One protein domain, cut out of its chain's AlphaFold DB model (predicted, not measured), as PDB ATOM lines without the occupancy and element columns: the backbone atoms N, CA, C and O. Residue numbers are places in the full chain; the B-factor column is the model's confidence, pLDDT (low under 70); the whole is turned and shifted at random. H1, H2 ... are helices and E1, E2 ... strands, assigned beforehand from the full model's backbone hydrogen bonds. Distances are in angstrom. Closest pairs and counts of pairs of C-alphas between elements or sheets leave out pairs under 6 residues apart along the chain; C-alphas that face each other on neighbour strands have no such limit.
ATOM      1  N   MET A   5     143.332  68.213 124.699       96.56
ATOM      2  CA  MET A   5     141.927  67.859 124.531       96.56
ATOM      3  C   MET A   5     141.131  68.392 125.717       96.56
ATOM      4  O   MET A   5     141.407  68.041 126.859       96.56
ATOM      5  N   LEU A   6     140.119  69.211 125.446       96.81
ATOM      6  CA  LEU A   6     139.137  69.609 126.449       96.81
ATOM      7  C   LEU A   6     137.929  68.684 126.353       96.81
ATOM      8  O   LEU A   6     137.392  68.476 125.263       96.81
ATOM      9  N   SER A   7     137.497  68.141 127.484       94.94
ATOM     10  CA  SER A   7     136.301  67.304 127.554       94.94
ATOM     11  C   SER A   7     135.463  67.612 128.796       94.94
ATOM     12  O   SER A   7     135.865  68.368 129.681       94.94
ATOM     13  N   GLY A   8     134.253  67.060 128.827       91.62
ATOM     14  CA  GLY A   8     133.290  67.210 129.914       91.62
ATOM     15  C   GLY A   8     132.457  65.940 130.067       91.62
ATOM     16  O   GLY A   8     132.834  64.898 129.540       91.62
ATOM     17  N   ASP A   9     131.340  66.031 130.791       90.56
ATOM     18  CA  ASP A   9     130.400  64.918 131.059       90.56
ATOM     19  C   ASP A   9     130.994  63.720 131.836       90.56
ATOM     20  O   ASP A   9     130.291  62.786 132.205       90.56
ATOM     21  N   THR A  10     132.278  63.767 132.202       91.56
ATOM     22  CA  THR A  10     132.928  62.745 133.043       91.56
ATOM     23  C   THR A  10     132.427  62.751 134.485       91.56
ATOM     24  O   THR A  10     132.619  61.770 135.199       91.56
ATOM     25  N   HIS A  11     131.820  63.858 134.927       93.62
ATOM     26  CA  HIS A  11     131.407  64.116 136.313       93.62
ATOM     27  C   HIS A  11     132.552  64.012 137.340       93.62
ATOM     28  O   HIS A  11     132.306  63.843 138.534       93.62
ATOM     29  N   LEU A  12     133.797  64.101 136.874       95.19
ATOM     30  CA  LEU A  12     135.010  64.005 137.675       95.19
ATOM     31  C   LEU A  12     136.091  64.846 137.004       95.19
ATOM     32  O   LEU A  12     136.378  64.638 135.819       95.19
ATOM     33  N   ALA A  13     136.676  65.785 137.750       97.06
ATOM     34  CA  ALA A  13     137.805  66.546 137.238       97.06
ATOM     35  C   ALA A  13     139.002  65.604 137.087       97.06
ATOM     36  O   ALA A  13     139.371  64.907 138.036       97.06
ATOM     37  N   GLY A  14     139.596  65.576 135.902       97.69
ATOM     38  CA  GLY A  14     140.662  64.644 135.575       97.69
ATOM     39  C   GLY A  14     141.612  65.216 134.541       97.69
ATOM     40  O   GLY A  14     141.206  65.910 133.607       97.69
ATOM     41  N   LEU A  15     142.888  64.898 134.712       98.06
ATOM     42  CA  LEU A  15     143.944  65.212 133.770       98.06
ATOM     43  C   LEU A  15     144.685  63.922 133.435       98.06
ATOM     44  O   LEU A  15     145.248  63.281 134.322       98.06
ATOM     45  N   VAL A  16     144.679  63.532 132.162       97.62
ATOM     46  CA  VAL A  16     145.332  62.302 131.699       97.62
ATOM     47  C   VAL A  16     146.178  62.568 130.461       97.62
ATOM     48  O   VAL A  16     145.795  63.349 129.592       97.62
ATOM     49  N   ARG A  17     147.325  61.899 130.350       96.62
ATOM     50  CA  ARG A  17     148.127  61.837 129.125       96.62
ATOM     51  C   ARG A  17     147.832  60.521 128.414       96.62
ATOM     52  O   ARG A  17     147.960  59.455 129.005       96.62
ATOM     53  N   HIS A  18     147.489  60.586 127.134       95.50
ATOM     54  CA  HIS A  18     147.322  59.403 126.288       95.50
ATOM     55  C   HIS A  18     148.679  58.949 125.735       95.50
ATOM     56  O   HIS A  18     149.003  59.275 124.600       95.50
ATOM     57  N   GLN A  19     149.504  58.246 126.517       90.12
ATOM     58  CA  GLN A  19     150.891  57.887 126.153       90.12
ATOM     59  C   GLN A  19     151.692  59.065 125.541       90.12
ATOM     60  O   GLN A  19     151.789  60.147 126.109       90.12
ATOM     61  N   ASN A  20     152.224  58.889 124.327       87.25
ATOM     62  CA  ASN A  20     152.921  59.914 123.550       87.25
ATOM     63  C   ASN A  20     151.955  60.854 122.794       87.25
ATOM     64  O   ASN A  20     152.388  61.651 121.969       87.25
ATOM     65  N   GLY A  21     150.649  60.735 123.032       91.31
ATOM     66  CA  GLY A  21     149.556  61.477 122.406       91.31
ATOM     67  C   GLY A  21     149.080  62.674 123.240       91.31
ATOM     68  O   GLY A  21     149.871  63.253 123.972       91.31
ATOM     69  N   PRO A  22     147.814  63.107 123.119       94.81
ATOM     70  CA  PRO A  22     147.344  64.342 123.744       94.81
ATOM     71  C   PRO A  22     147.272  64.276 125.277       94.81
ATOM     72  O   PRO A  22     147.071  63.213 125.871       94.81
ATOM     73  N   VAL A  23     147.345  65.451 125.908       97.19
ATOM     74  CA  VAL A  23     146.876  65.646 127.287       97.19
ATOM     75  C   VAL A  23     145.394  65.981 127.230       97.19
ATOM     76  O   VAL A  23     144.995  66.933 126.564       97.19
ATOM     77  N   GLN A  24     144.570  65.203 127.917       97.50
ATOM     78  CA  GLN A  24     143.143  65.443 128.048       97.50
ATOM     79  C   GLN A  24     142.841  66.028 129.421       97.50
ATOM     80  O   GLN A  24     143.166  65.430 130.445       97.50
ATOM     81  N   PHE A  25     142.155  67.164 129.418       98.38
ATOM     82  CA  PHE A  25     141.624  67.812 130.600       98.38
ATOM     83  C   PHE A  25     140.102  67.762 130.590       98.38
ATOM     84  O   PHE A  25     139.437  68.389 129.761       98.38
ATOM     85  N   SER A  26     139.567  67.017 131.548       97.69
ATOM     86  CA  SER A  26     138.167  67.059 131.934       97.69
ATOM     87  C   SER A  26     138.043  67.988 133.131       97.69
ATOM     88  O   SER A  26     138.508  67.663 134.222       97.69
ATOM     89  N   GLY A  27     137.460  69.167 132.918       95.81
ATOM     90  CA  GLY A  27     137.245  70.126 133.998       95.81
ATOM     91  C   GLY A  27     136.269  69.592 135.058       95.81
ATOM     92  O   GLY A  27     135.505  68.663 134.781       95.81
ATOM     93  N   PRO A  28     136.253  70.184 136.264       95.69
ATOM     94  CA  PRO A  28     135.252  69.861 137.271       95.69
ATOM     95  C   PRO A  28     133.828  70.028 136.741       95.69
ATOM     96  O   PRO A  28     133.537  70.928 135.949       95.69
ATOM     97  N   ALA A  29     132.918  69.176 137.212       92.88
ATOM     98  CA  ALA A  29     131.507  69.331 136.901       92.88
ATOM     99  C   ALA A  29     130.950  70.578 137.601       92.88
ATOM    100  O   ALA A  29     131.102  70.731 138.813       92.88
ATOM    101  N   GLY A  30     130.255  71.438 136.852       91.19
ATOM    102  CA  GLY A  30     129.605  72.624 137.420       91.19
ATOM    103  C   GLY A  30     128.491  72.273 138.402       91.19
ATOM    104  O   GLY A  30     128.327  72.933 139.425       91.19
ATOM    105  N   CYS A  31     127.734  71.221 138.101       87.25
ATOM    106  CA  CYS A  31     126.708  70.652 138.965       87.25
ATOM    107  C   CYS A  31     126.404  69.231 138.474       87.25
ATOM    108  O   CYS A  31     125.918  69.060 137.357       87.25
ATOM    109  N   ALA A  32     126.705  68.215 139.280       88.56
ATOM    110  CA  ALA A  32     126.448  66.816 138.972       88.56
ATOM    111  C   ALA A  32     125.947  66.075 140.216       88.56
ATOM    112  O   ALA A  32     126.659  65.872 141.197       88.56
ATOM    113  N   THR A  33     124.701  65.607 140.179       89.38
ATOM    114  CA  THR A  33     124.166  64.763 141.259       89.38
ATOM    115  C   THR A  33     124.734  63.349 141.200       89.38
ATOM    116  O   THR A  33     124.835  62.692 142.226       89.38
ATOM    117  N   TYR A  34     125.115  62.863 140.018       92.69
ATOM    118  CA  TYR A  34     125.664  61.521 139.853       92.69
ATOM    119  C   TYR A  34     127.192  61.564 139.933       92.69
ATOM    120  O   TYR A  34     127.853  61.839 138.930       92.69
ATOM    121  N   ALA A  35     127.740  61.317 141.123       92.94
ATOM    122  CA  ALA A  35     129.173  61.405 141.362       92.94
ATOM    123  C   ALA A  35     129.940  60.221 140.760       92.94
ATOM    124  O   ALA A  35     129.431  59.100 140.615       92.94
ATOM    125  N   ARG A  36     131.197  60.492 140.413       95.19
ATOM    126  CA  ARG A  36     132.166  59.522 139.914       95.19
ATOM    127  C   ARG A  36     133.418  59.577 140.779       95.19
ATOM    128  O   ARG A  36     133.721  60.602 141.378       95.19
ATOM    129  N   TRP A  37     134.113  58.451 140.817       96.19
ATOM    130  CA  TRP A  37     135.360  58.259 141.538       96.19
ATOM    131  C   TRP A  37     136.344  57.559 140.616       96.19
ATOM    132  O   TRP A  37     135.950  56.745 139.775       96.19
ATOM    133  N   PHE A  38     137.618  57.845 140.820       97.06
ATOM    134  CA  PHE A  38     138.723  57.059 140.311       97.06
ATOM    135  C   PHE A  38     139.567  56.588 141.495       97.06
ATOM    136  O   PHE A  38     140.435  57.305 141.988       97.06
ATOM    137  N   GLU A  39     139.270  55.384 141.976       96.56
ATOM    138  CA  GLU A  39     139.913  54.762 143.136       96.56
ATOM    139  C   GLU A  39     140.466  53.385 142.728       96.56
ATOM    140  O   GLU A  39     139.829  52.358 142.974       96.56
ATOM    141  N   PRO A  40     141.618  53.324 142.029       95.56
ATOM    142  CA  PRO A  40     142.254  52.053 141.700       95.56
ATOM    143  C   PRO A  40     142.545  51.233 142.965       95.56
ATOM    144  O   PRO A  40     142.992  51.759 143.982       95.56
ATOM    145  N   ALA A  41     142.318  49.917 142.886       93.12
ATOM    146  CA  ALA A  41     142.435  49.000 144.027       93.12
ATOM    147  C   ALA A  41     143.869  48.843 144.572       93.12
ATOM    148  O   ALA A  41     144.065  48.349 145.680       93.12
ATOM    149  N   ALA A  42     144.869  49.237 143.785       94.06
ATOM    150  CA  ALA A  42     146.273  49.265 144.159       94.06
ATOM    151  C   ALA A  42     146.911  50.564 143.637       94.06
ATOM    152  O   ALA A  42     146.391  51.144 142.679       94.06
ATOM    153  N   PRO A  43     148.039  51.010 144.223       95.69
ATOM    154  CA  PRO A  43     148.817  52.111 143.666       95.69
ATOM    155  C   PRO A  43     149.134  51.865 142.190       95.69
ATOM    156  O   PRO A  43     149.495  50.750 141.804       95.69
ATOM    157  N   LEU A  44     148.989  52.905 141.370       97.62
ATOM    158  CA  LEU A  44     149.297  52.806 139.949       97.62
ATOM    159  C   LEU A  44     150.816  52.672 139.739       97.62
ATOM    160  O   LEU A  44     151.597  53.248 140.505       97.62
ATOM    161  N   PRO A  45     151.271  51.921 138.721       97.81
ATOM    162  CA  PRO A  45     152.669  51.946 138.299       97.81
ATOM    163  C   PRO A  45     153.116  53.370 137.958       97.81
ATOM    164  O   PRO A  45     152.303  54.180 137.526       97.81
ATOM    165  N   ASN A  46     154.406  53.674 138.131       96.25
ATOM    166  CA  ASN A  46     154.950  55.016 137.880       96.25
ATOM    167  C   ASN A  46     154.123  56.123 138.568       96.25
ATOM    168  O   ASN A  46     153.828  57.156 137.969       96.25
ATOM    169  N   ALA A  47     153.713  55.863 139.817       94.12
ATOM    170  CA  ALA A  47     152.892  56.773 140.602       94.12
ATOM    171  C   ALA A  47     153.519  58.170 140.696       94.12
ATOM    172  O   ALA A  47     154.724  58.309 140.925       94.12
ATOM    173  N   GLY A  48     152.677  59.191 140.544       90.12
ATOM    174  CA  GLY A  48     153.047  60.572 140.822       90.12
ATOM    175  C   GLY A  48     152.991  60.890 142.318       90.12
ATOM    176  O   GLY A  48     152.770  60.023 143.163       90.12
ATOM    177  N   GLU A  49     153.171  62.168 142.653       92.31
ATOM    178  CA  GLU A  49     153.112  62.645 144.044       92.31
ATOM    179  C   GLU A  49     151.678  62.721 144.595       92.31
ATOM    180  O   GLU A  49     151.470  62.737 145.808       92.31
ATOM    181  N   LEU A  50     150.683  62.767 143.707       95.62
ATOM    182  CA  LEU A  50     149.273  62.867 144.067       95.62
ATOM    183  C   LEU A  50     148.637  61.477 144.211       95.62
ATOM    184  O   LEU A  50     148.975  60.556 143.456       95.62
ATOM    185  N   PRO A  51     147.646  61.318 145.106       94.94
ATOM    186  CA  PRO A  51     146.851  60.100 145.172       94.94
ATOM    187  C   PRO A  51     146.235  59.743 143.817       94.94
ATOM    188  O   PRO A  51     145.810  60.618 143.064       94.94
ATOM    189  N   TYR A  52     146.150  58.442 143.532       97.00
ATOM    190  CA  TYR A  52     145.495  57.903 142.333       97.00
ATOM    191  C   TYR A  52     146.100  58.376 140.995       97.00
ATOM    192  O   TYR A  52     145.425  58.341 139.970       97.00
ATOM    193  N   THR A  53     147.369  58.792 140.986       98.19
ATOM    194  CA  THR A  53     148.111  59.158 139.767       98.19
ATOM    195  C   THR A  53     149.132  58.094 139.383       98.19
ATOM    196  O   THR A  53     149.557  57.307 140.228       98.19
ATOM    197  N   GLY A  54     149.508  58.060 138.104       97.94
ATOM    198  CA  GLY A  54     150.402  57.059 137.516       97.94
ATOM    199  C   GLY A  54     149.819  56.407 136.265       97.94
ATOM    200  O   GLY A  54     148.794  56.838 135.733       97.94
ATOM    201  N   ASP A  55     150.476  55.363 135.783       98.06
ATOM    202  CA  ASP A  55     150.086  54.659 134.567       98.06
ATOM    203  C   ASP A  55     148.827  53.815 134.779       98.06
ATOM    204  O   ASP A  55     148.673  53.092 135.765       98.06
ATOM    205  N   TYR A  56     147.918  53.886 133.816       97.56
ATOM    206  CA  TYR A  56     146.619  53.241 133.862       97.56
ATOM    207  C   TYR A  56     146.238  52.692 132.487       97.56
ATOM    208  O   TYR A  56     146.433  53.341 131.462       97.56
ATOM    209  N   VAL A  57     145.666  51.490 132.470       96.94
ATOM    210  CA  VAL A  57     145.070  50.902 131.268       96.94
ATOM    211  C   VAL A  57     143.564  50.936 131.448       96.94
ATOM    212  O   VAL A  57     143.045  50.324 132.383       96.94
ATOM    213  N   ASP A  58     142.868  51.677 130.588       94.56
ATOM    214  CA  ASP A  58     141.417  51.800 130.694       94.56
ATOM    215  C   ASP A  58     140.686  50.521 130.243       94.56
ATOM    216  O   ASP A  58     141.279  49.565 129.736       94.56
ATOM    217  N   GLY A  59     139.361  50.497 130.417       93.62
ATOM    218  CA  GLY A  59     138.530  49.343 130.055       93.62
ATOM    219  C   GLY A  59     138.499  49.007 128.557       93.62
ATOM    220  O   GLY A  59     138.020  47.934 128.193       93.62
ATOM    221  N   PHE A  60     139.010  49.891 127.696       95.56
ATOM    222  CA  PHE A  60     139.137  49.677 126.254       95.56
ATOM    223  C   PHE A  60     140.565  49.295 125.838       95.56
ATOM    224  O   PHE A  60     140.813  49.056 124.658       95.56
ATOM    225  N   GLY A  61     141.496  49.203 126.791       96.62
ATOM    226  CA  GLY A  61     142.899  48.901 126.531       96.62
ATOM    227  C   GLY A  61     143.730  50.119 126.127       96.62
ATOM    228  O   GLY A  61     144.870  49.941 125.695       96.62
ATOM    229  N   ASN A  62     143.204  51.344 126.256       95.75
ATOM    230  CA  ASN A  62     144.003  52.544 126.035       95.75
ATOM    231  C   ASN A  62     144.999  52.709 127.178       95.75
ATOM    232  O   ASN A  62     144.674  52.532 128.353       95.75
ATOM    233  N   LEU A  63     146.216  53.082 126.812       97.00
ATOM    234  CA  LEU A  63     147.311  53.301 127.741       97.00
ATOM    235  C   LEU A  63     147.341  54.788 128.105       97.00
ATOM    236  O   LEU A  63     147.519  55.651 127.244       97.00
ATOM    237  N   LEU A  64     147.137  55.084 129.381       97.25
ATOM    238  CA  LEU A  64     147.017  56.428 129.923       97.25
ATOM    239  C   LEU A  64     148.027  56.621 131.054       97.25
ATOM    240  O   LEU A  64     148.384  55.673 131.743       97.25
ATOM    241  N   THR A  65     148.414  57.865 131.304       97.62
ATOM    242  CA  THR A  65     149.019  58.276 132.573       97.62
ATOM    243  C   THR A  65     148.071  59.271 133.225       97.62
ATOM    244  O   THR A  65     147.778  60.321 132.651       97.62
ATOM    245  N   VAL A  66     147.554  58.939 134.405       98.19
ATOM    246  CA  VAL A  66     146.715  59.826 135.214       98.19
ATOM    247  C   VAL A  66     147.622  60.833 135.907       98.19
ATOM    248  O   VAL A  66     148.463  60.451 136.715       98.19
ATOM    249  N   LEU A  67     147.466  62.109 135.563       97.69
ATOM    250  CA  LEU A  67     148.300  63.212 136.046       97.69
ATOM    251  C   LEU A  67     147.685  63.905 137.265       97.69
ATOM    252  O   LEU A  67     148.411  64.331 138.155       97.69
ATOM    253  N   ALA A  68     146.356  64.011 137.305       98.19
ATOM    254  CA  ALA A  68     145.601  64.530 138.442       98.19
ATOM    255  C   ALA A  68     144.147  64.045 138.377       98.19
ATOM    256  O   ALA A  68     143.595  63.845 137.291       98.19
ATOM    257  N   VAL A  69     143.514  63.885 139.539       97.69
ATOM    258  CA  VAL A  69     142.088  63.567 139.658       97.69
ATOM    259  C   VAL A  69     141.522  64.156 140.946       97.69
ATOM    260  O   VAL A  69     142.157  64.076 141.996       97.69
ATOM    261  N   ALA A  70     140.331  64.749 140.876       96.62
ATOM    262  CA  ALA A  70     139.678  65.374 142.027       96.62
ATOM    263  C   ALA A  70     138.481  64.531 142.494       96.62
ATOM    264  O   ALA A  70     137.335  64.794 142.135       96.62
ATOM    265  N   ASN A  71     138.755  63.468 143.255       96.44
ATOM    266  CA  ASN A  71     137.709  62.602 143.807       96.44
ATOM    267  C   ASN A  71     136.854  63.331 144.865       96.44
ATOM    268  O   ASN A  71     137.350  64.233 145.541       96.44
ATOM    269  N   PRO A  72     135.588  62.913 145.070       95.25
ATOM    270  CA  PRO A  72     134.819  63.287 146.255       95.25
ATOM    271  C   PRO A  72     135.569  62.987 147.562       95.25
ATOM    272  O   PRO A  72     136.399  62.083 147.626       95.25
ATOM    273  N   HIS A  73     135.245  63.721 148.629       93.69
ATOM    274  CA  HIS A  73     135.934  63.611 149.930       93.69
ATOM    275  C   HIS A  73     135.563  62.353 150.719       93.69
ATOM    276  O   HIS A  73     136.201  62.038 151.720       93.69
ATOM    277  N   ILE A  74     134.529  61.643 150.271       94.81
ATOM    278  CA  ILE A  74     134.102  60.357 150.813       94.81
ATOM    279  C   ILE A  74     134.522  59.231 149.859       94.81
ATOM    280  O   ILE A  74     134.217  59.326 148.664       94.81
ATOM    281  N   PRO A  75     135.177  58.161 150.352       95.62
ATOM    282  CA  PRO A  75     135.531  57.017 149.521       95.62
ATOM    283  C   PRO A  75     134.309  56.366 148.871       95.62
ATOM    284  O   PRO A  75     133.249  56.246 149.498       95.62
ATOM    285  N   GLN A  76     134.459  55.872 147.640       96.50
ATOM    286  CA  GLN A  76     133.344  55.281 146.894       96.50
ATOM    287  C   GLN A  76     132.704  54.112 147.655       96.50
ATOM    288  O   GLN A  76     131.479  53.998 147.728       96.50
ATOM    289  N   ALA A  77     133.532  53.230 148.219       96.81
ATOM    290  CA  ALA A  77     133.062  52.049 148.937       96.81
ATOM    291  C   ALA A  77     132.242  52.415 150.186       96.81
ATOM    292  O   ALA A  77     131.209  51.795 150.441       96.81
ATOM    293  N   GLU A  78     132.665  53.442 150.928       96.69
ATOM    294  CA  GLU A  78     131.947  53.941 152.105       96.69
ATOM    295  C   GLU A  78     130.597  54.545 151.705       96.69
ATOM    296  O   GLU A  78     129.561  54.208 152.283       96.69
ATOM    297  N   TRP A  79     130.585  55.365 150.650       96.50
ATOM    298  CA  TRP A  79     129.364  55.961 150.120       96.50
ATOM    299  C   TRP A  79     128.347  54.900 149.671       96.50
ATOM    300  O   TRP A  79     127.171  54.943 150.044       96.50
ATOM    301  N   LEU A  80     128.793  53.910 148.894       96.81
ATOM    302  CA  LEU A  80     127.921  52.841 148.410       96.81
ATOM    303  C   LEU A  80     127.399  51.957 149.546       96.81
ATOM    304  O   LEU A  80     126.243  51.545 149.488       96.81
ATOM    305  N   ALA A  81     128.201  51.703 150.583       97.75
ATOM    306  CA  ALA A  81     127.755  50.954 151.755       97.75
ATOM    307  C   ALA A  81     126.656  51.691 152.539       97.75
ATOM    308  O   ALA A  81     125.731  51.052 153.038       97.75
ATOM    309  N   ALA A  82     126.737  53.022 152.630       96.69
ATOM    310  CA  ALA A  82     125.775  53.835 153.369       96.69
ATOM    311  C   ALA A  82     124.470  54.101 152.596       96.69
ATOM    312  O   ALA A  82     123.392  54.063 153.189       96.69
ATOM    313  N   TYR A  83     124.549  54.365 151.286       96.00
ATOM    314  CA  TYR A  83     123.410  54.880 150.507       96.00
ATOM    315  C   TYR A  83     122.957  53.971 149.356       96.00
ATOM    316  O   TYR A  83     121.843  54.120 148.859       96.00
ATOM    317  N   GLY A  84     123.790  53.029 148.902       96.88
ATOM    318  CA  GLY A  84     123.431  52.081 147.839       96.88
ATOM    319  C   GLY A  84     123.255  52.685 146.437       96.88
ATOM    320  O   GLY A  84     122.735  52.014 145.547       96.88
ATOM    321  N   HIS A  85     123.669  53.936 146.206       95.19
ATOM    322  CA  HIS A  85     123.573  54.618 144.908       95.19
ATOM    323  C   HIS A  85     124.693  55.644 144.709       95.19
ATOM    324  O   HIS A  85     125.303  56.076 145.670       95.19
ATOM    325  N   HIS A  86     124.918  56.130 143.484       94.19
ATOM    326  CA  HIS A  86     125.938  57.156 143.169       94.19
ATOM    327  C   HIS A  86     125.463  58.613 143.312       94.19
ATOM    328  O   HIS A  86     126.218  59.549 143.051       94.19
ATOM    329  N   GLY A  87     124.195  58.824 143.674       95.50
ATOM    330  CA  GLY A  87     123.634  60.160 143.859       95.50
ATOM    331  C   GLY A  87     124.242  60.894 145.056       95.50
ATOM    332  O   GLY A  87     123.802  60.648 146.167       95.50
ATOM    333  N   LEU A  88     125.185  61.809 144.843       93.06
ATOM    334  CA  LEU A  88     125.804  62.644 145.873       93.06
ATOM    335  C   LEU A  88     125.383  64.101 145.649       93.06
ATOM    336  O   LEU A  88     125.930  64.813 144.804       93.06
ATOM    337  N   GLY A  89     124.341  64.528 146.365       90.25
ATOM    338  CA  GLY A  89     123.756  65.866 146.223       90.25
ATOM    339  C   GLY A  89     124.518  66.965 146.963       90.25
ATOM    340  O   GLY A  89     124.483  68.117 146.537       90.25
ATOM    341  N   ASP A  90     125.228  66.615 148.037       91.06
ATOM    342  CA  ASP A  90     126.005  67.572 148.820       91.06
ATOM    343  C   ASP A  90     127.240  68.037 148.037       91.06
ATOM    344  O   ASP A  90     128.152  67.257 147.756       91.06
ATOM    345  N   ARG A  91     127.266  69.322 147.668       90.69
ATOM    346  CA  ARG A  91     128.381  69.929 146.928       90.69
ATOM    347  C   ARG A  91     129.635  70.078 147.781       90.69
ATOM    348  O   ARG A  91     130.719  70.142 147.214       90.69
ATOM    349  N   ALA A  92     129.512  70.130 149.110       90.25
ATOM    350  CA  ALA A  92     130.667  70.229 149.997       90.25
ATOM    351  C   ALA A  92     131.496  68.935 149.989       90.25
ATOM    352  O   ALA A  92     132.718  69.005 150.034       90.25
ATOM    353  N   ALA A  93     130.838  67.782 149.836       90.81
ATOM    354  CA  ALA A  93     131.469  66.464 149.763       90.81
ATOM    355  C   ALA A  93     132.110  66.142 148.397       90.81
ATOM    356  O   ALA A  93     132.667  65.056 148.219       90.81
ATOM    357  N   LYS A  94     132.011  67.047 147.416       90.62
ATOM    358  CA  LYS A  94     132.504  66.861 146.047       90.62
ATOM    359  C   LYS A  94     133.540  67.910 145.677       90.62
ATOM    360  O   LYS A  94     133.564  69.012 146.221       90.62
ATOM    361  N   GLU A  95     134.315  67.582 144.655       92.81
ATOM    362  CA  GLU A  95     135.164  68.523 143.928       92.81
ATOM    363  C   GLU A  95     134.441  69.020 142.666       92.81
ATOM    364  O   GLU A  95     134.849  68.786 141.530       92.81
ATOM    365  N   GLU A  96     133.299  69.680 142.869       92.69
ATOM    366  CA  GLU A  96     132.573  70.378 141.802       92.69
ATOM    367  C   GLU A  96     133.087  71.803 141.613       92.69
ATOM    368  O   GLU A  96     133.530  72.451 142.561       92.69
ATOM    369  N   GLY A  97     132.941  72.334 140.402       94.88
ATOM    370  CA  GLY A  97     133.340  73.697 140.089       94.88
ATOM    371  C   GLY A  97     133.525  73.920 138.600       94.88
ATOM    372  O   GLY A  97     132.642  73.590 137.814       94.88
ATOM    373  N   TYR A  98     134.646  74.508 138.205       95.31
ATOM    374  CA  TYR A  98     134.899  74.845 136.809       95.31
ATOM    375  C   TYR A  98     136.376  74.702 136.447       95.31
ATOM    376  O   TYR A  98     137.270  74.811 137.287       95.31
ATOM    377  N   GLY A  99     136.620  74.428 135.168       96.06
ATOM    378  CA  GLY A  99     137.958  74.354 134.596       96.06
ATOM    379  C   GLY A  99     138.267  75.595 133.767       96.06
ATOM    380  O   GLY A  99     137.372  76.162 133.139       96.06
ATOM    381  N   MET A 100     139.532  75.997 133.726       96.50
ATOM    382  CA  MET A 100     140.012  77.055 132.840       96.50
ATOM    383  C   MET A 100     141.310  76.610 132.170       96.50
ATOM    384  O   MET A 100     142.216  76.112 132.824       96.50
ATOM    385  N   LEU A 101     141.400  76.791 130.854       97.44
ATOM    386  CA  LEU A 101     142.637  76.620 130.098       97.44
ATOM    387  C   LEU A 101     143.136  78.004 129.691       97.44
ATOM    388  O   LEU A 101     142.457  78.712 128.946       97.44
ATOM    389  N   ARG A 102     144.331  78.379 130.144       96.94
ATOM    390  CA  ARG A 102     145.029  79.580 129.678       96.94
ATOM    391  C   ARG A 102     146.131  79.186 128.707       96.94
ATOM    392  O   ARG A 102     146.920  78.290 128.991       96.94
ATOM    393  N   VAL A 103     146.196  79.878 127.573       97.25
ATOM    394  CA  VAL A 103     147.267  79.711 126.583       97.25
ATOM    395  C   VAL A 103     148.193  80.916 126.677       97.25
ATOM    396  O   VAL A 103     147.850  82.014 126.239       97.25
ATOM    397  N   ASP A 104     149.361  80.710 127.272       96.88
ATOM    398  CA  ASP A 104     150.407  81.715 127.421       96.88
ATOM    399  C   ASP A 104     151.367  81.607 126.231       96.88
ATOM    400  O   ASP A 104     152.323  80.832 126.238       96.88
ATOM    401  N   VAL A 105     151.066  82.354 125.166       95.88
ATOM    402  CA  VAL A 105     151.860  82.333 123.927       95.88
ATOM    403  C   VAL A 105     153.279  82.881 124.140       95.88
ATOM    404  O   VAL A 105     154.216  82.218 123.690       95.88
ATOM    405  N   PRO A 106     153.492  84.027 124.823       96.88
ATOM    406  CA  PRO A 106     154.843  84.503 125.125       96.88
ATOM    407  C   PRO A 106     155.645  83.521 125.989       96.88
ATOM    408  O   PRO A 106     156.821  83.297 125.710       96.88
ATOM    409  N   GLY A 107     155.009  82.912 126.996       96.25
ATOM    410  CA  GLY A 107     155.620  81.904 127.868       96.25
ATOM    411  C   GLY A 107     155.683  80.492 127.275       96.25
ATOM    412  O   GLY A 107     156.247  79.605 127.907       96.25
ATOM    413  N   ARG A 108     155.124  80.275 126.076       96.19
ATOM    414  CA  ARG A 108     155.053  78.984 125.367       96.19
ATOM    415  C   ARG A 108     154.509  77.835 126.223       96.19
ATOM    416  O   ARG A 108     155.055  76.732 126.211       96.19
ATOM    417  N   ARG A 109     153.420  78.072 126.953       96.94
ATOM    418  CA  ARG A 109     152.807  77.051 127.816       96.94
ATOM    419  C   ARG A 109     151.290  77.138 127.870       96.94
ATOM    420  O   ARG A 109     150.682  78.179 127.627       96.94
ATOM    421  N   HIS A 110     150.689  76.019 128.233       97.69
ATOM    422  CA  HIS A 110     149.300  75.899 128.633       97.69
ATOM    423  C   HIS A 110     149.252  75.828 130.156       97.69
ATOM    424  O   HIS A 110     150.035  75.096 130.757       97.69
ATOM    425  N   VAL A 111     148.335  76.562 130.773       97.88
ATOM    426  CA  VAL A 111     148.040  76.442 132.202       97.88
ATOM    427  C   VAL A 111     146.619  75.924 132.319       97.88
ATOM    428  O   VAL A 111     145.666  76.604 131.930       97.88
ATOM    429  N   LEU A 112     146.493  74.687 132.781       98.25
ATOM    430  CA  LEU A 112     145.215  74.051 133.045       98.25
ATOM    431  C   LEU A 112     144.887  74.281 134.510       98.25
ATOM    432  O   LEU A 112     145.708  74.015 135.383       98.25
ATOM    433  N   GLU A 113     143.694  74.784 134.775       98.12
ATOM    434  CA  GLU A 113     143.255  75.175 136.104       98.12
ATOM    435  C   GLU A 113     141.941  74.485 136.455       98.12
ATOM    436  O   GLU A 113     141.041  74.404 135.614       98.12
ATOM    437  N   ALA A 114     141.812  74.035 137.701       97.94
ATOM    438  CA  ALA A 114     140.600  73.425 138.234       97.94
ATOM    439  C   ALA A 114     140.235  74.080 139.566       97.94
ATOM    440  O   ALA A 114     140.954  73.979 140.562       97.94
ATOM    441  N   TRP A 115     139.097  74.762 139.573       97.62
ATOM    442  CA  TRP A 115     138.627  75.552 140.700       97.62
ATOM    443  C   TRP A 115     137.366  74.936 141.274       97.62
ATOM    444  O   TRP A 115     136.483  74.511 140.524       97.62
ATOM    445  N   ARG A 116     137.263  74.920 142.606       95.94
ATOM    446  CA  ARG A 116     136.009  74.580 143.276       95.94
ATOM    447  C   ARG A 116     134.975  75.676 143.054       95.94
ATOM    448  O   ARG A 116     135.309  76.844 142.875       95.94
ATOM    449  N   TRP A 117     133.705  75.288 143.080       94.62
ATOM    450  CA  TRP A 117     132.572  76.185 142.842       94.62
ATOM    451  C   TRP A 117     132.485  77.362 143.829       94.62
ATOM    452  O   TRP A 117     131.856  78.367 143.507       94.62
ATOM    453  N   ASP A 118     133.060  77.214 145.021       94.38
ATOM    454  CA  ASP A 118     133.038  78.169 146.130       94.38
ATOM    455  C   ASP A 118     134.305  79.037 146.216       94.38
ATOM    456  O   ASP A 118     134.447  79.823 147.154       94.38
ATOM    457  N   VAL A 119     135.214  78.935 145.239       96.12
ATOM    458  CA  VAL A 119     136.474  79.686 145.218       96.12
ATOM    459  C   VAL A 119     136.415  80.825 144.200       96.12
ATOM    460  O   VAL A 119     136.167  80.608 143.017       96.12
ATOM    461  N   ASP A 120     136.701  82.046 144.660       95.31
ATOM    462  CA  ASP A 120     137.002  83.189 143.793       95.31
ATOM    463  C   ASP A 120     138.489  83.140 143.393       95.31
ATOM    464  O   ASP A 120     139.356  83.317 144.255       95.31
ATOM    465  N   PRO A 121     138.821  82.938 142.103       94.75
ATOM    466  CA  PRO A 121     140.201  82.787 141.648       94.75
ATOM    467  C   PRO A 121     140.993  84.102 141.706       94.75
ATOM    468  O   PRO A 121     142.203  84.103 141.482       94.75
ATOM    469  N   THR A 122     140.330  85.234 141.964       94.69
ATOM    470  CA  THR A 122     140.959  86.554 142.110       94.69
ATOM    471  C   THR A 122     141.276  86.906 143.564       94.69
ATOM    472  O   THR A 122     142.017  87.861 143.817       94.69
ATOM    473  N   ALA A 123     140.753  86.137 144.523       97.06
ATOM    474  CA  ALA A 123     140.968  86.387 145.938       97.06
ATOM    475  C   ALA A 123     142.427  86.092 146.355       97.06
ATOM    476  O   ALA A 123     143.034  85.122 145.886       97.06
ATOM    477  N   PRO A 124     143.013  86.885 147.273       96.56
ATOM    478  CA  PRO A 124     144.336  86.597 147.816       96.56
ATOM    479  C   PRO A 124     144.378  85.224 148.496       96.56
ATOM    480  O   PRO A 124     143.569  84.938 149.375       96.56
ATOM    481  N   GLY A 125     145.346  84.387 148.115       95.12
ATOM    482  CA  GLY A 125     145.519  83.051 148.696       95.12
ATOM    483  C   GLY A 125     144.526  81.997 148.198       95.12
ATOM    484  O   GLY A 125     144.459  80.929 148.797       95.12
ATOM    485  N   ALA A 126     143.769  82.268 147.127       96.69
ATOM    486  CA  ALA A 126     142.899  81.275 146.506       96.69
ATOM    487  C   ALA A 126     143.699  80.042 146.045       96.69
ATOM    488  O   ALA A 126     144.738  80.164 145.392       96.69
ATOM    489  N   THR A 127     143.196  78.851 146.372       96.75
ATOM    490  CA  THR A 127     143.818  77.567 146.028       96.75
ATOM    491  C   THR A 127     142.931  76.760 145.092       96.75
ATOM    492  O   THR A 127     141.711  76.725 145.250       96.75
ATOM    493  N   GLN A 128     143.562  76.083 144.138       97.44
ATOM    494  CA  GLN A 128     142.910  75.161 143.212       97.44
ATOM    495  C   GLN A 128     142.747  73.768 143.829       97.44
ATOM    496  O   GLN A 128     143.259  73.490 144.916       97.44
ATOM    497  N   MET A 129     142.031  72.891 143.127       97.00
ATOM    498  CA  MET A 129     141.972  71.471 143.478       97.00
ATOM    499  C   MET A 129     143.379  70.843 143.427       97.00
ATOM    500  O   MET A 129     144.204  71.272 142.613       97.00
ATOM    501  N   PRO A 130     143.676  69.817 144.249       96.56
ATOM    502  CA  PRO A 130     144.981  69.159 144.246       96.56
ATOM    503  C   PRO A 130     145.405  68.686 142.850       96.56
ATOM    504  O   PRO A 130     144.650  68.004 142.164       96.56
ATOM    505  N   GLY A 131     146.624  69.042 142.445       96.62
ATOM    506  CA  GLY A 131     147.165  68.757 141.111       96.62
ATOM    507  C   GLY A 131     146.951  69.847 140.068       96.62
ATOM    508  O   GLY A 131     147.495  69.740 138.971       96.62
ATOM    509  N   TRP A 132     146.237  70.916 140.424       98.25
ATOM    510  CA  TRP A 132     146.141  72.133 139.629       98.25
ATOM    511  C   TRP A 132     146.706  73.346 140.401       98.25
ATOM    512  O   TRP A 132     146.678  73.353 141.634       98.25
ATOM    513  N   PRO A 133     147.231  74.381 139.715       97.75
ATOM    514  CA  PRO A 133     147.370  74.478 138.262       97.75
ATOM    515  C   PRO A 133     148.376  73.463 137.710       97.75
ATOM    516  O   PRO A 133     149.401  73.194 138.330       97.75
ATOM    517  N   TYR A 134     148.081  72.923 136.530       97.62
ATOM    518  CA  TYR A 134     149.007  72.079 135.783       97.62
ATOM    519  C   TYR A 134     149.579  72.878 134.616       97.62
ATOM    520  O   TYR A 134     148.830  73.392 133.781       97.62
ATOM    521  N   GLU A 135     150.902  72.986 134.552       97.19
ATOM    522  CA  GLU A 135     151.595  73.670 133.464       97.19
ATOM    523  C   GLU A 135     152.109  72.659 132.438       97.19
ATOM    524  O   GLU A 135     152.754  71.675 132.789       97.19
ATOM    525  N   LEU A 136     151.835  72.916 131.160       95.81
ATOM    526  CA  LEU A 136     152.253  72.070 130.047       95.81
ATOM    527  C   LEU A 136     152.950  72.919 128.985       95.81
ATOM    528  O   LEU A 136     152.317  73.769 128.348       95.81
ATOM    529  N   SER A 137     154.248  72.686 128.777       94.94
ATOM    530  CA  SER A 137     155.015  73.381 127.741       94.94
ATOM    531  C   SER A 137     154.463  73.078 126.347       94.94
ATOM    532  O   SER A 137     153.939  71.997 126.083       94.94
ATOM    533  N   PHE A 138     154.619  74.017 125.414       93.62
ATOM    534  CA  PHE A 138     154.352  73.765 123.993       93.62
ATOM    535  C   PHE A 138     155.252  72.664 123.424       93.62
ATOM    536  O   PHE A 138     154.866  72.011 122.458       93.62
TER     537      PHE A 138
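This is residues 5 to 138 of the 141 residues of an uncharacterized protein of Geodermatophilaceae bacterium (UniProt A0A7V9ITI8). With little regular structure, this model is a sandwich of two sheets partly face to face, the strongly twisted, mixed E1 E3 E2 E5 E4 and the smaller antiparallel meander E6 E7 E8, each strand the antiparallel neighbour of the one before; one helix, H1, lies far from both. The 134 printed residues, mostly strand in class with 52 in named elements, run E1 to E5, H1, E6 to E8. It is compact: radius of gyration of the C-alphas 15.2 A, spans 51 by 39 by 25 A.

Look at E2, residues 13 to 17, in a hairpin with E3, residues 23 to 26 (N 14 and O 26, 2.9 A). E2 is antiparallel to E5, residues 63 to 70 (N 15 and O 68, 2.9 A), which bends by 64 degrees at residue 67. At the edges, E1, residues 5 to 7, is parallel to E3 (N 5 and O 23, 2.8 A), and E4, residues 54 to 57, forms a hairpin with E5 (N 56 and O 64, 2.8 A). E7, residues 109 to 116, forms hairpins with E6, residues 97 to 104 (N 100 and O 113, 2.9 A), and E8, residues 134 to 137 (N 110 and O 136, 2.8 A). The closest C-alphas of E2 and E7 are those of Ala 13 and Ala 114, 7.5 A. H1, residues 76 to 83, is on neither sheet; its O i to N i+4 pairs are within hydrogen-bond range.

Find C-alpha 5 at (141.927, 67.859, 124.531), where E1 begins; E8 ends at C-alpha 137, (155.015, 73.381, 127.741). E7 spans 23.0 A, E6 22.7 A, E5 20.2 A.

The farthest C-alphas, of Ala 82 and Pro 106, are 50.8 A apart. The printed part has no cut; links E3 to E4, H1 to E6 and E7 to E8 are long. No printed residue is under 70 in pLDDT.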